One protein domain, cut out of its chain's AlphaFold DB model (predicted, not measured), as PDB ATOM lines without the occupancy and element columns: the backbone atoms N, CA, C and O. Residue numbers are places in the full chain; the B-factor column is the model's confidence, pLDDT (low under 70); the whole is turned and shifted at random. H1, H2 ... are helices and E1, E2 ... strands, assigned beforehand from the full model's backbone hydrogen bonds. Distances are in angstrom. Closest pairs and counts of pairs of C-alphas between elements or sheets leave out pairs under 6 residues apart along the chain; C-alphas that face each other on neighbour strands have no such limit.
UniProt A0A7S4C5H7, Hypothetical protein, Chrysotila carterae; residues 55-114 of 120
ATOM      1  N   ASP A  55       7.296 -16.947 -41.644       93.50
ATOM      2  CA  ASP A  55       7.383 -17.816 -40.467       93.50
ATOM      3  C   ASP A  55       6.549 -17.284 -39.306       93.50
ATOM      4  O   ASP A  55       5.879 -18.040 -38.594       93.50
ATOM      5  N   LYS A  56       6.539 -15.959 -39.116       95.12
ATOM      6  CA  LYS A  56       5.733 -15.338 -38.069       95.12
ATOM      7  C   LYS A  56       4.247 -15.502 -38.360       95.12
ATOM      8  O   LYS A  56       3.497 -15.855 -37.451       95.12
ATOM      9  N   PHE A  57       3.819 -15.285 -39.600       96.00
ATOM     10  CA  PHE A  57       2.427 -15.484 -39.993       96.00
ATOM     11  C   PHE A  57       1.991 -16.946 -39.836       96.00
ATOM     12  O   PHE A  57       0.934 -17.202 -39.266       96.00
ATOM     13  N   LEU A  58       2.808 -17.898 -40.284       95.81
ATOM     14  CA  LEU A  58       2.485 -19.324 -40.209       95.81
ATOM     15  C   LEU A  58       2.450 -19.843 -38.766       95.81
ATOM     16  O   LEU A  58       1.612 -20.680 -38.444       95.81
ATOM     17  N   SER A  59       3.316 -19.329 -37.888       95.94
ATOM     18  CA  SER A  59       3.376 -19.752 -36.479       95.94
ATOM     19  C   SER A  59       2.353 -19.071 -35.570       95.94
ATOM     20  O   SER A  59       1.944 -19.660 -34.573       95.94
ATOM     21  N   THR A  60       1.957 -17.828 -35.869       95.31
ATOM     22  CA  THR A  60       1.076 -17.037 -34.984       95.31
ATOM     23  C   THR A  60      -0.304 -16.754 -35.553       95.31
ATOM     24  O   THR A  60      -1.177 -16.277 -34.827       95.31
ATOM     25  N   GLY A  61      -0.521 -17.033 -36.837       95.06
ATOM     26  CA  GLY A  61      -1.822 -16.875 -37.462       95.06
ATOM     27  C   GLY A  61      -2.853 -17.822 -36.834       95.06
ATOM     28  O   GLY A  61      -2.542 -18.984 -36.570       95.06
ATOM     29  N   PRO A  62      -4.091 -17.360 -36.596       96.88
ATOM     30  CA  PRO A  62      -5.136 -18.220 -36.062       96.88
ATOM     31  C   PRO A  62      -5.557 -19.281 -37.083       96.88
ATOM     32  O   PRO A  62      -5.592 -19.018 -38.287       96.88
ATOM     33  N   THR A  63      -5.964 -20.451 -36.598       97.44
ATOM     34  CA  THR A  63      -6.793 -21.373 -37.383       97.44
ATOM     35  C   THR A  63      -8.199 -20.789 -37.475       97.44
ATOM     36  O   THR A  63      -8.810 -20.475 -36.455       97.44
ATOM     37  N   ILE A  64      -8.712 -20.628 -38.694       97.25
ATOM     38  CA  ILE A  64     -10.065 -20.120 -38.933       97.25
ATOM     39  C   ILE A  64     -11.041 -21.289 -38.913       97.25
ATOM     40  O   ILE A  64     -10.804 -22.290 -39.584       97.25
ATOM     41  N   GLU A  65     -12.141 -21.135 -38.180       96.88
ATOM     42  CA  GLU A  65     -13.276 -22.055 -38.162       96.88
ATOM     43  C   GLU A  65     -14.512 -21.344 -38.714       96.88
ATOM     44  O   GLU A  65     -14.784 -20.193 -38.368       96.88
ATOM     45  N   ILE A  66     -15.254 -22.031 -39.582       95.56
ATOM     46  CA  ILE A  66     -16.553 -21.585 -40.081       95.56
ATOM     47  C   ILE A  66     -17.544 -22.725 -39.933       95.56
ATOM     48  O   ILE A  66     -17.241 -23.869 -40.266       95.56
ATOM     49  N   ASP A  67     -18.736 -22.379 -39.469       95.62
ATOM     50  CA  ASP A  67     -19.886 -23.265 -39.422       95.62
ATOM     51  C   ASP A  67     -20.853 -22.893 -40.552       95.62
ATOM     52  O   ASP A  67     -21.293 -21.744 -40.659       95.62
ATOM     53  N   ILE A  68     -21.152 -23.859 -41.422       94.56
ATOM     54  CA  ILE A  68     -22.167 -23.728 -42.468       94.56
ATOM     55  C   ILE A  68     -23.233 -24.788 -42.215       94.56
ATOM     56  O   ILE A  68     -23.015 -25.970 -42.479       94.56
ATOM     57  N   CYS A  69     -24.399 -24.372 -41.721       92.44
ATOM     58  CA  CYS A  69     -25.521 -25.271 -41.429       92.44
ATOM     59  C   CYS A  69     -25.147 -26.445 -40.492       92.44
ATOM     60  O   CYS A  69     -25.648 -27.550 -40.675       92.44
ATOM     61  N   GLY A  70     -24.259 -26.233 -39.516       92.94
ATOM     62  CA  GLY A  70     -23.744 -27.254 -38.594       92.94
ATOM     63  C   GLY A  70     -22.498 -27.995 -39.096       92.94
ATOM     64  O   GLY A  70     -21.921 -28.795 -38.360       92.94
ATOM     65  N   ASN A  71     -22.058 -27.743 -40.333       94.94
ATOM     66  CA  ASN A  71     -20.842 -28.332 -40.889       94.94
ATOM     67  C   ASN A  71     -19.647 -27.433 -40.567       94.94
ATOM     68  O   ASN A  71     -19.541 -26.321 -41.090       94.94
ATOM     69  N   LYS A  72     -18.726 -27.933 -39.742       96.75
ATOM     70  CA  LYS A  72     -17.502 -27.215 -39.381       96.75
ATOM     71  C   LYS A  72     -16.419 -27.402 -40.432       96.75
ATOM     72  O   LYS A  72     -16.042 -28.522 -40.766       96.75
ATOM     73  N   LEU A  73     -15.876 -26.288 -40.904       96.81
ATOM     74  CA  LEU A  73     -14.723 -26.233 -41.789       96.81
ATOM     75  C   LEU A  73     -13.610 -25.450 -41.096       96.81
ATOM     76  O   LEU A  73     -13.840 -24.346 -40.604       96.81
ATOM     77  N   THR A  74     -12.398 -26.001 -41.084       97.31
ATOM     78  CA  THR A  74     -11.232 -25.377 -40.446       97.31
ATOM     79  C   THR A  74     -10.092 -25.185 -41.438       97.31
ATOM     80  O   THR A  74      -9.843 -26.060 -42.266       97.31
ATOM     81  N   GLY A  75      -9.370 -24.071 -41.333       97.50
ATOM     82  CA  GLY A  75      -8.210 -23.775 -42.174       97.50
ATOM     83  C   GLY A  75      -7.080 -23.133 -41.378       97.50
ATOM     84  O   GLY A  75      -7.279 -22.099 -40.742       97.50
ATOM     85  N   ALA A  76      -5.892 -23.736 -41.429       97.81
ATOM     86  CA  ALA A  76      -4.674 -23.165 -40.859       97.81
ATOM     87  C   ALA A  76      -4.075 -22.083 -41.787       97.81
ATOM     88  O   ALA A  76      -4.360 -22.087 -42.995       97.81
ATOM     89  N   PRO A  77      -3.251 -21.163 -41.253       98.06
ATOM     90  CA  PRO A  77      -2.488 -20.219 -42.063       98.06
ATOM     91  C   PRO A  77      -1.648 -20.934 -43.124       98.06
ATOM     92  O   PRO A  77      -1.045 -21.976 -42.864       98.06
ATOM     93  N   ARG A  78      -1.585 -20.367 -44.329       97.25
ATOM     94  CA  ARG A  78      -0.799 -20.919 -45.437       97.25
ATOM     95  C   ARG A  78      -0.259 -19.845 -46.373       97.25
ATOM     96  O   ARG A  78      -0.763 -18.720 -46.421       97.25
ATOM     97  N   VAL A  79       0.709 -20.253 -47.186       96.75
ATOM     98  CA  VAL A  79       1.185 -19.515 -48.360       96.75
ATOM     99  C   VAL A  79       0.558 -20.131 -49.610       96.75
ATOM    100  O   VAL A  79       0.498 -21.354 -49.766       96.75
ATOM    101  N   PHE A  80       0.025 -19.289 -50.486       96.25
ATOM    102  CA  PHE A  80      -0.501 -19.692 -51.785       96.25
ATOM    103  C   PHE A  80       0.614 -19.718 -52.832       96.25
ATOM    104  O   PHE A  80       1.630 -19.045 -52.689       96.25
ATOM    105  N   SER A  81       0.400 -20.429 -53.941       94.81
ATOM    106  CA  SER A  81       1.354 -20.466 -55.063       94.81
ATOM    107  C   SER A  81       1.621 -19.089 -55.687       94.81
ATOM    108  O   SER A  81       2.656 -18.886 -56.306       94.81
ATOM    109  N   SER A  82       0.716 -18.125 -55.494       93.31
ATOM    110  CA  SER A  82       0.909 -16.721 -55.871       93.31
ATOM    111  C   SER A  82       1.849 -15.943 -54.936       93.31
ATOM    112  O   SER A  82       2.056 -14.748 -55.145       93.31
ATOM    113  N   GLY A  83       2.359 -16.569 -53.872       93.38
ATOM    114  CA  GLY A  83       3.142 -15.934 -52.807       93.38
ATOM    115  C   GLY A  83       2.301 -15.163 -51.786       93.38
ATOM    116  O   GLY A  83       2.833 -14.656 -50.804       93.38
ATOM    117  N   ALA A  84       0.984 -15.052 -51.987       95.19
ATOM    118  CA  ALA A  84       0.111 -14.410 -51.012       95.19
ATOM    119  C   ALA A  84      -0.086 -15.316 -49.791       95.19
ATOM    120  O   ALA A  84      -0.105 -16.541 -49.908       95.19
ATOM    121  N   ARG A  85      -0.279 -14.713 -48.622       97.25
ATOM    122  CA  ARG A  85      -0.571 -15.413 -47.373       97.25
ATOM    123  C   ARG A  85      -2.055 -15.300 -47.040       97.25
ATOM    124  O   ARG A  85      -2.722 -14.323 -47.401       97.25
ATOM    125  N   GLY A  86      -2.582 -16.313 -46.366       97.38
ATOM    126  CA  GLY A  86      -3.979 -16.347 -45.960       97.38
ATOM    127  C   GLY A  86      -4.425 -17.720 -45.476       97.38
ATOM    128  O   GLY A  86      -3.634 -18.456 -44.891       97.38
ATOM    129  N   TRP A  87      -5.690 -18.058 -45.721       98.38
ATOM    130  CA  TRP A  87      -6.332 -19.287 -45.263       98.38
ATOM    131  C   TRP A  87      -7.163 -19.906 -46.374       98.38
ATOM    132  O   TRP A  87      -7.790 -19.212 -47.173       98.38
ATOM    133  N   TYR A  88      -7.209 -21.230 -46.379       97.56
ATOM    134  CA  TYR A  88      -8.141 -21.979 -47.202       97.56
ATOM    135  C   TYR A  88      -8.807 -23.042 -46.346       97.56
ATOM    136  O   TYR A  88      -8.130 -23.755 -45.606       97.56
ATOM    137  N   LEU A  89     -10.120 -23.152 -46.483       97.00
ATOM    138  CA  LEU A  89     -10.927 -24.196 -45.877       97.00
ATOM    139  C   LEU A  89     -11.999 -24.614 -46.872       97.00
ATOM    140  O   LEU A  89     -12.543 -23.785 -47.601       97.00
ATOM    141  N   GLY A  90     -12.293 -25.904 -46.927       96.25
ATOM    142  CA  GLY A  90     -13.259 -26.431 -47.873       96.25
ATOM    143  C   GLY A  90     -13.503 -27.914 -47.676       96.25
ATOM    144  O   GLY A  90     -12.762 -28.596 -46.974       96.25
ATOM    145  N   GLY A  91     -14.565 -28.397 -48.303       96.25
ATOM    146  CA  GLY A  91     -15.013 -29.773 -48.198       96.25
ATOM    147  C   GLY A  91     -16.400 -29.951 -48.796       96.25
ATOM    148  O   GLY A  91     -17.042 -28.989 -49.222       96.25
ATOM    149  N   LYS A  92     -16.864 -31.198 -48.817       97.25
ATOM    150  CA  LYS A  92     -18.265 -31.500 -49.102       97.25
ATOM    151  C   LYS A  92     -19.051 -31.372 -47.800       97.25
ATOM    152  O   LYS A  92     -18.645 -31.963 -46.804       97.25
ATOM    153  N   ILE A  93     -20.131 -30.602 -47.815       96.62
ATOM    154  CA  ILE A  93     -20.980 -30.322 -46.653       96.62
ATOM    155  C   ILE A  93     -22.432 -30.689 -46.949       96.62
ATOM    156  O   ILE A  93     -22.859 -30.642 -48.104       96.62
ATOM    157  N   GLU A  94     -23.189 -31.031 -45.912       95.62
ATOM    158  CA  GLU A  94     -24.612 -31.349 -46.034       95.62
ATOM    159  C   GLU A  94     -25.458 -30.096 -45.795       95.62
ATOM    160  O   GLU A  94     -25.370 -29.464 -44.743       95.62
ATOM    161  N   ILE A  95     -26.285 -29.728 -46.774       95.25
ATOM    162  CA  ILE A  95     -27.187 -28.579 -46.678       95.25
ATOM    163  C   ILE A  95     -28.638 -29.071 -46.631       95.25
ATOM    164  O   ILE A  95     -29.069 -29.772 -47.555       95.25
ATOM    165  N   PRO A  96     -29.416 -28.696 -45.599       93.06
ATOM    166  CA  PRO A  96     -30.836 -29.000 -45.555       93.06
ATOM    167  C   PRO A  96     -31.606 -28.137 -46.562       93.06
ATOM    168  O   PRO A  96     -31.524 -26.910 -46.541       93.06
ATOM    169  N   LEU A  97     -32.405 -28.783 -47.410       91.69
ATOM    170  CA  LEU A  97     -33.402 -28.149 -48.271       91.69
ATOM    171  C   LEU A  97     -34.802 -28.446 -47.723       91.69
ATOM    172  O   LEU A  97     -35.184 -29.611 -47.550       91.69
ATOM    173  N   ASP A  98     -35.559 -27.385 -47.431       84.69
ATOM    174  CA  ASP A  98     -36.950 -27.423 -46.949       84.69
ATOM    175  C   ASP A  98     -37.191 -28.354 -45.743       84.69
ATOM    176  O   ASP A  98     -38.271 -28.924 -45.578       84.69
ATOM    177  N   GLY A  99     -36.159 -28.574 -44.918       77.00
ATOM    178  CA  GLY A  99     -36.202 -29.437 -43.730       77.00
ATOM    179  C   GLY A  99     -36.462 -30.929 -43.998       77.00
ATOM    180  O   GLY A  99     -36.574 -31.696 -43.047       77.00
ATOM    181  N   LYS A 100     -36.571 -31.357 -45.265       82.75
ATOM    182  CA  LYS A 100     -36.947 -32.734 -45.649       82.75
ATOM    183  C   LYS A 100     -35.905 -33.448 -46.502       82.75
ATOM    184  O   LYS A 100     -35.939 -34.671 -46.586       82.75
ATOM    185  N   LYS A 101     -35.010 -32.714 -47.166       92.56
ATOM    186  CA  LYS A 101     -33.978 -33.281 -48.043       92.56
ATOM    187  C   LYS A 101     -32.611 -32.765 -47.622       92.56
ATOM    188  O   LYS A 101     -32.477 -31.589 -47.311       92.56
ATOM    189  N   MET A 102     -31.609 -33.635 -47.664       92.38
ATOM    190  CA  MET A 102     -30.207 -33.246 -47.534       92.38
ATOM    191  C   MET A 102     -29.555 -33.305 -48.908       92.38
ATOM    192  O   MET A 102     -29.771 -34.261 -49.659       92.38
ATOM    193  N   VAL A 103     -28.774 -32.282 -49.248       95.50
ATOM    194  CA  VAL A 103     -27.933 -32.283 -50.449       95.50
ATOM    195  C   VAL A 103     -26.477 -32.094 -50.066       95.50
ATOM    196  O   VAL A 103     -26.155 -31.310 -49.176       95.50
ATOM    197  N   TRP A 104     -25.594 -32.792 -50.771       96.19
ATOM    198  CA  TRP A 104     -24.157 -32.581 -50.659       96.19
ATOM    199  C   TRP A 104     -23.750 -31.394 -51.527       96.19
ATOM    200  O   TRP A 104     -23.927 -31.416 -52.744       96.19
ATOM    201  N   ALA A 105     -23.180 -30.372 -50.904       96.31
ATOM    202  CA  ALA A 105     -22.633 -29.201 -51.572       96.31
ATOM    203  C   ALA A 105     -21.110 -29.171 -51.423       96.31
ATOM    204  O   ALA A 105     -20.566 -29.590 -50.407       96.31
ATOM    205  N   GLN A 106     -20.409 -28.645 -52.425       97.19
ATOM    206  CA  GLN A 106     -18.991 -28.320 -52.294       97.19
ATOM    207  C   GLN A 106     -18.873 -26.913 -51.708       97.19
ATOM    208  O   GLN A 106     -19.267 -25.941 -52.351       97.19
ATOM    209  N   ALA A 107     -18.305 -26.798 -50.513       96.50
ATOM    210  CA  ALA A 107     -17.966 -25.523 -49.903       96.50
ATOM    211  C   ALA A 107     -16.461 -25.274 -49.992       96.50
ATOM    212  O   ALA A 107     -15.640 -26.178 -49.831       96.50
ATOM    213  N   GLY A 108     -16.097 -24.023 -50.241       95.38
ATOM    214  CA  GLY A 108     -14.714 -23.584 -50.248       95.38
ATOM    215  C   GLY A 108     -14.647 -22.096 -49.971       95.38
ATOM    216  O   GLY A 108     -15.288 -21.308 -50.663       95.38
ATOM    217  N   LEU A 109     -13.858 -21.719 -48.972       95.88
ATOM    218  CA  LEU A 109     -13.533 -20.336 -48.684       95.88
ATOM    219  C   LEU A 109     -12.037 -20.123 -48.867       95.88
ATOM    220  O   LEU A 109     -11.205 -20.788 -48.250       95.88
ATOM    221  N   ASN A 110     -11.723 -19.146 -49.708       96.62
ATOM    222  CA  ASN A 110     -10.379 -18.641 -49.881       96.62
ATOM    223  C   ASN A 110     -10.277 -17.257 -49.235       96.62
ATOM    224  O   ASN A 110     -10.944 -16.320 -49.674       96.62
ATOM    225  N   ILE A 111      -9.444 -17.131 -48.205       97.06
ATOM    226  CA  ILE A 111      -9.164 -15.867 -47.525       97.06
ATOM    227  C   ILE A 111      -7.735 -15.476 -47.874       97.06
ATOM    228  O   ILE A 111      -6.795 -16.157 -47.479       97.06
ATOM    229  N   THR A 112      -7.559 -14.361 -48.571       97.06
ATOM    230  CA  THR A 112      -6.234 -13.843 -48.933       97.06
ATOM    231  C   THR A 112      -6.006 -12.503 -48.259       97.06
ATOM    232  O   THR A 112      -6.916 -11.679 -48.211       97.06
ATOM    233  N   ILE A 113      -4.786 -12.256 -47.784       96.38
ATOM    234  CA  ILE A 113      -4.389 -10.972 -47.203       96.38
ATOM    235  C   ILE A 113      -3.785 -10.089 -48.307       96.38
ATOM    236  O   ILE A 113      -2.711 -10.420 -48.826       96.38
ATOM    237  N   PRO A 114      -4.428  -8.973 -48.702       95.81
ATOM    238  CA  PRO A 114      -3.874  -8.067 -49.706       95.81
ATOM    239  C   PRO A 114      -2.478  -7.557 -49.325       95.81
ATOM    240  O   PRO A 114      -2.247  -7.128 -48.207       95.81
TER     241      PRO A 114
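This is residues 55 to 114 of the 120 residues of the protein "Hypothetical protein" of Chrysotila carterae (UniProt A0A7S4C5H7). A long, twisted hairpin of two strands, E4 and E5, runs nearly the whole length of a rod-shaped domain, and a shorter hairpin, E1 and E2, packs face to face on part of it as a narrow sandwich. The short strand E3 joins the edge of E4 at one end, near the small helix H1, while the turn between E4 and E5 makes the other end. The printed part has 60 residues, with one named helix and five named strands in the order H1 E1 E2 E3 E4 E5; both sheets, E3 - E4 - E5 and E1 - E2, are antiparallel, and the class is mostly strand. The whole is loose, with a radius of gyration of the C-alphas of 14.3 A and spans of 47 by 21 by 15 A.

H1 is residues 55 to 60, with C-alpha 55 at (7.383, -17.816, -40.467). E1, residues 64 to 68, and E2, residues 71 to 75, measure 13.1 A and 13.5 A from first to last C-alpha. E3 is residues 77 to 79. E4, residues 85 to 97, is the longest strand at 35.2 A and ends with C-alpha 97 at (-33.402, -28.149, -48.271). E5, residues 101 to 112, measures 33.9 A and ends with C-alpha 112 at (-6.234, -13.843, -48.933).

E3, E4 and E5 form a meander, each strand the antiparallel neighbour of the one before, in a twisted sheet with E3 and E5 as edge strands. E4 and E5 are a hairpin at 167 degrees, with N 87 and O 111 at 2.8 A and N 97 and O 101 at 2.8 A, within hydrogen-bond range. E4 bends by 58 degrees at residue 92. E3 and E4 are also a hairpin, with N 78 and O 86 at 2.9 A. The hairpin of E1 and E2 has N 66 and O 73 at 2.9 A. The two sheets form a sandwich, two sheets face to face, their best planes 21 degrees apart. The closest C-alphas of E2 and E4 are those of Gly 75 and Leu 89, 4.6 A apart. E2 runs on into E3 across a break of 1 residue, at 53 degrees. H1 is on the sheet E3 E4 E5 but only grazes it, with its residues 57 to 60; the closest C-alphas of H1 and E3 are those of Leu 58 and Pro 77, 5.4 A apart. In H1 every O i to N i+4 pair is within hydrogen-bond range. E1 and E5 are apart.

The two C-alphas farthest apart are those of Asp 55 and Lys 100, at 47.1 A. The printed part has no cut, and its five links are tight. The mean pLDDT of the printed part is 95.1, and no printed residue is under 70.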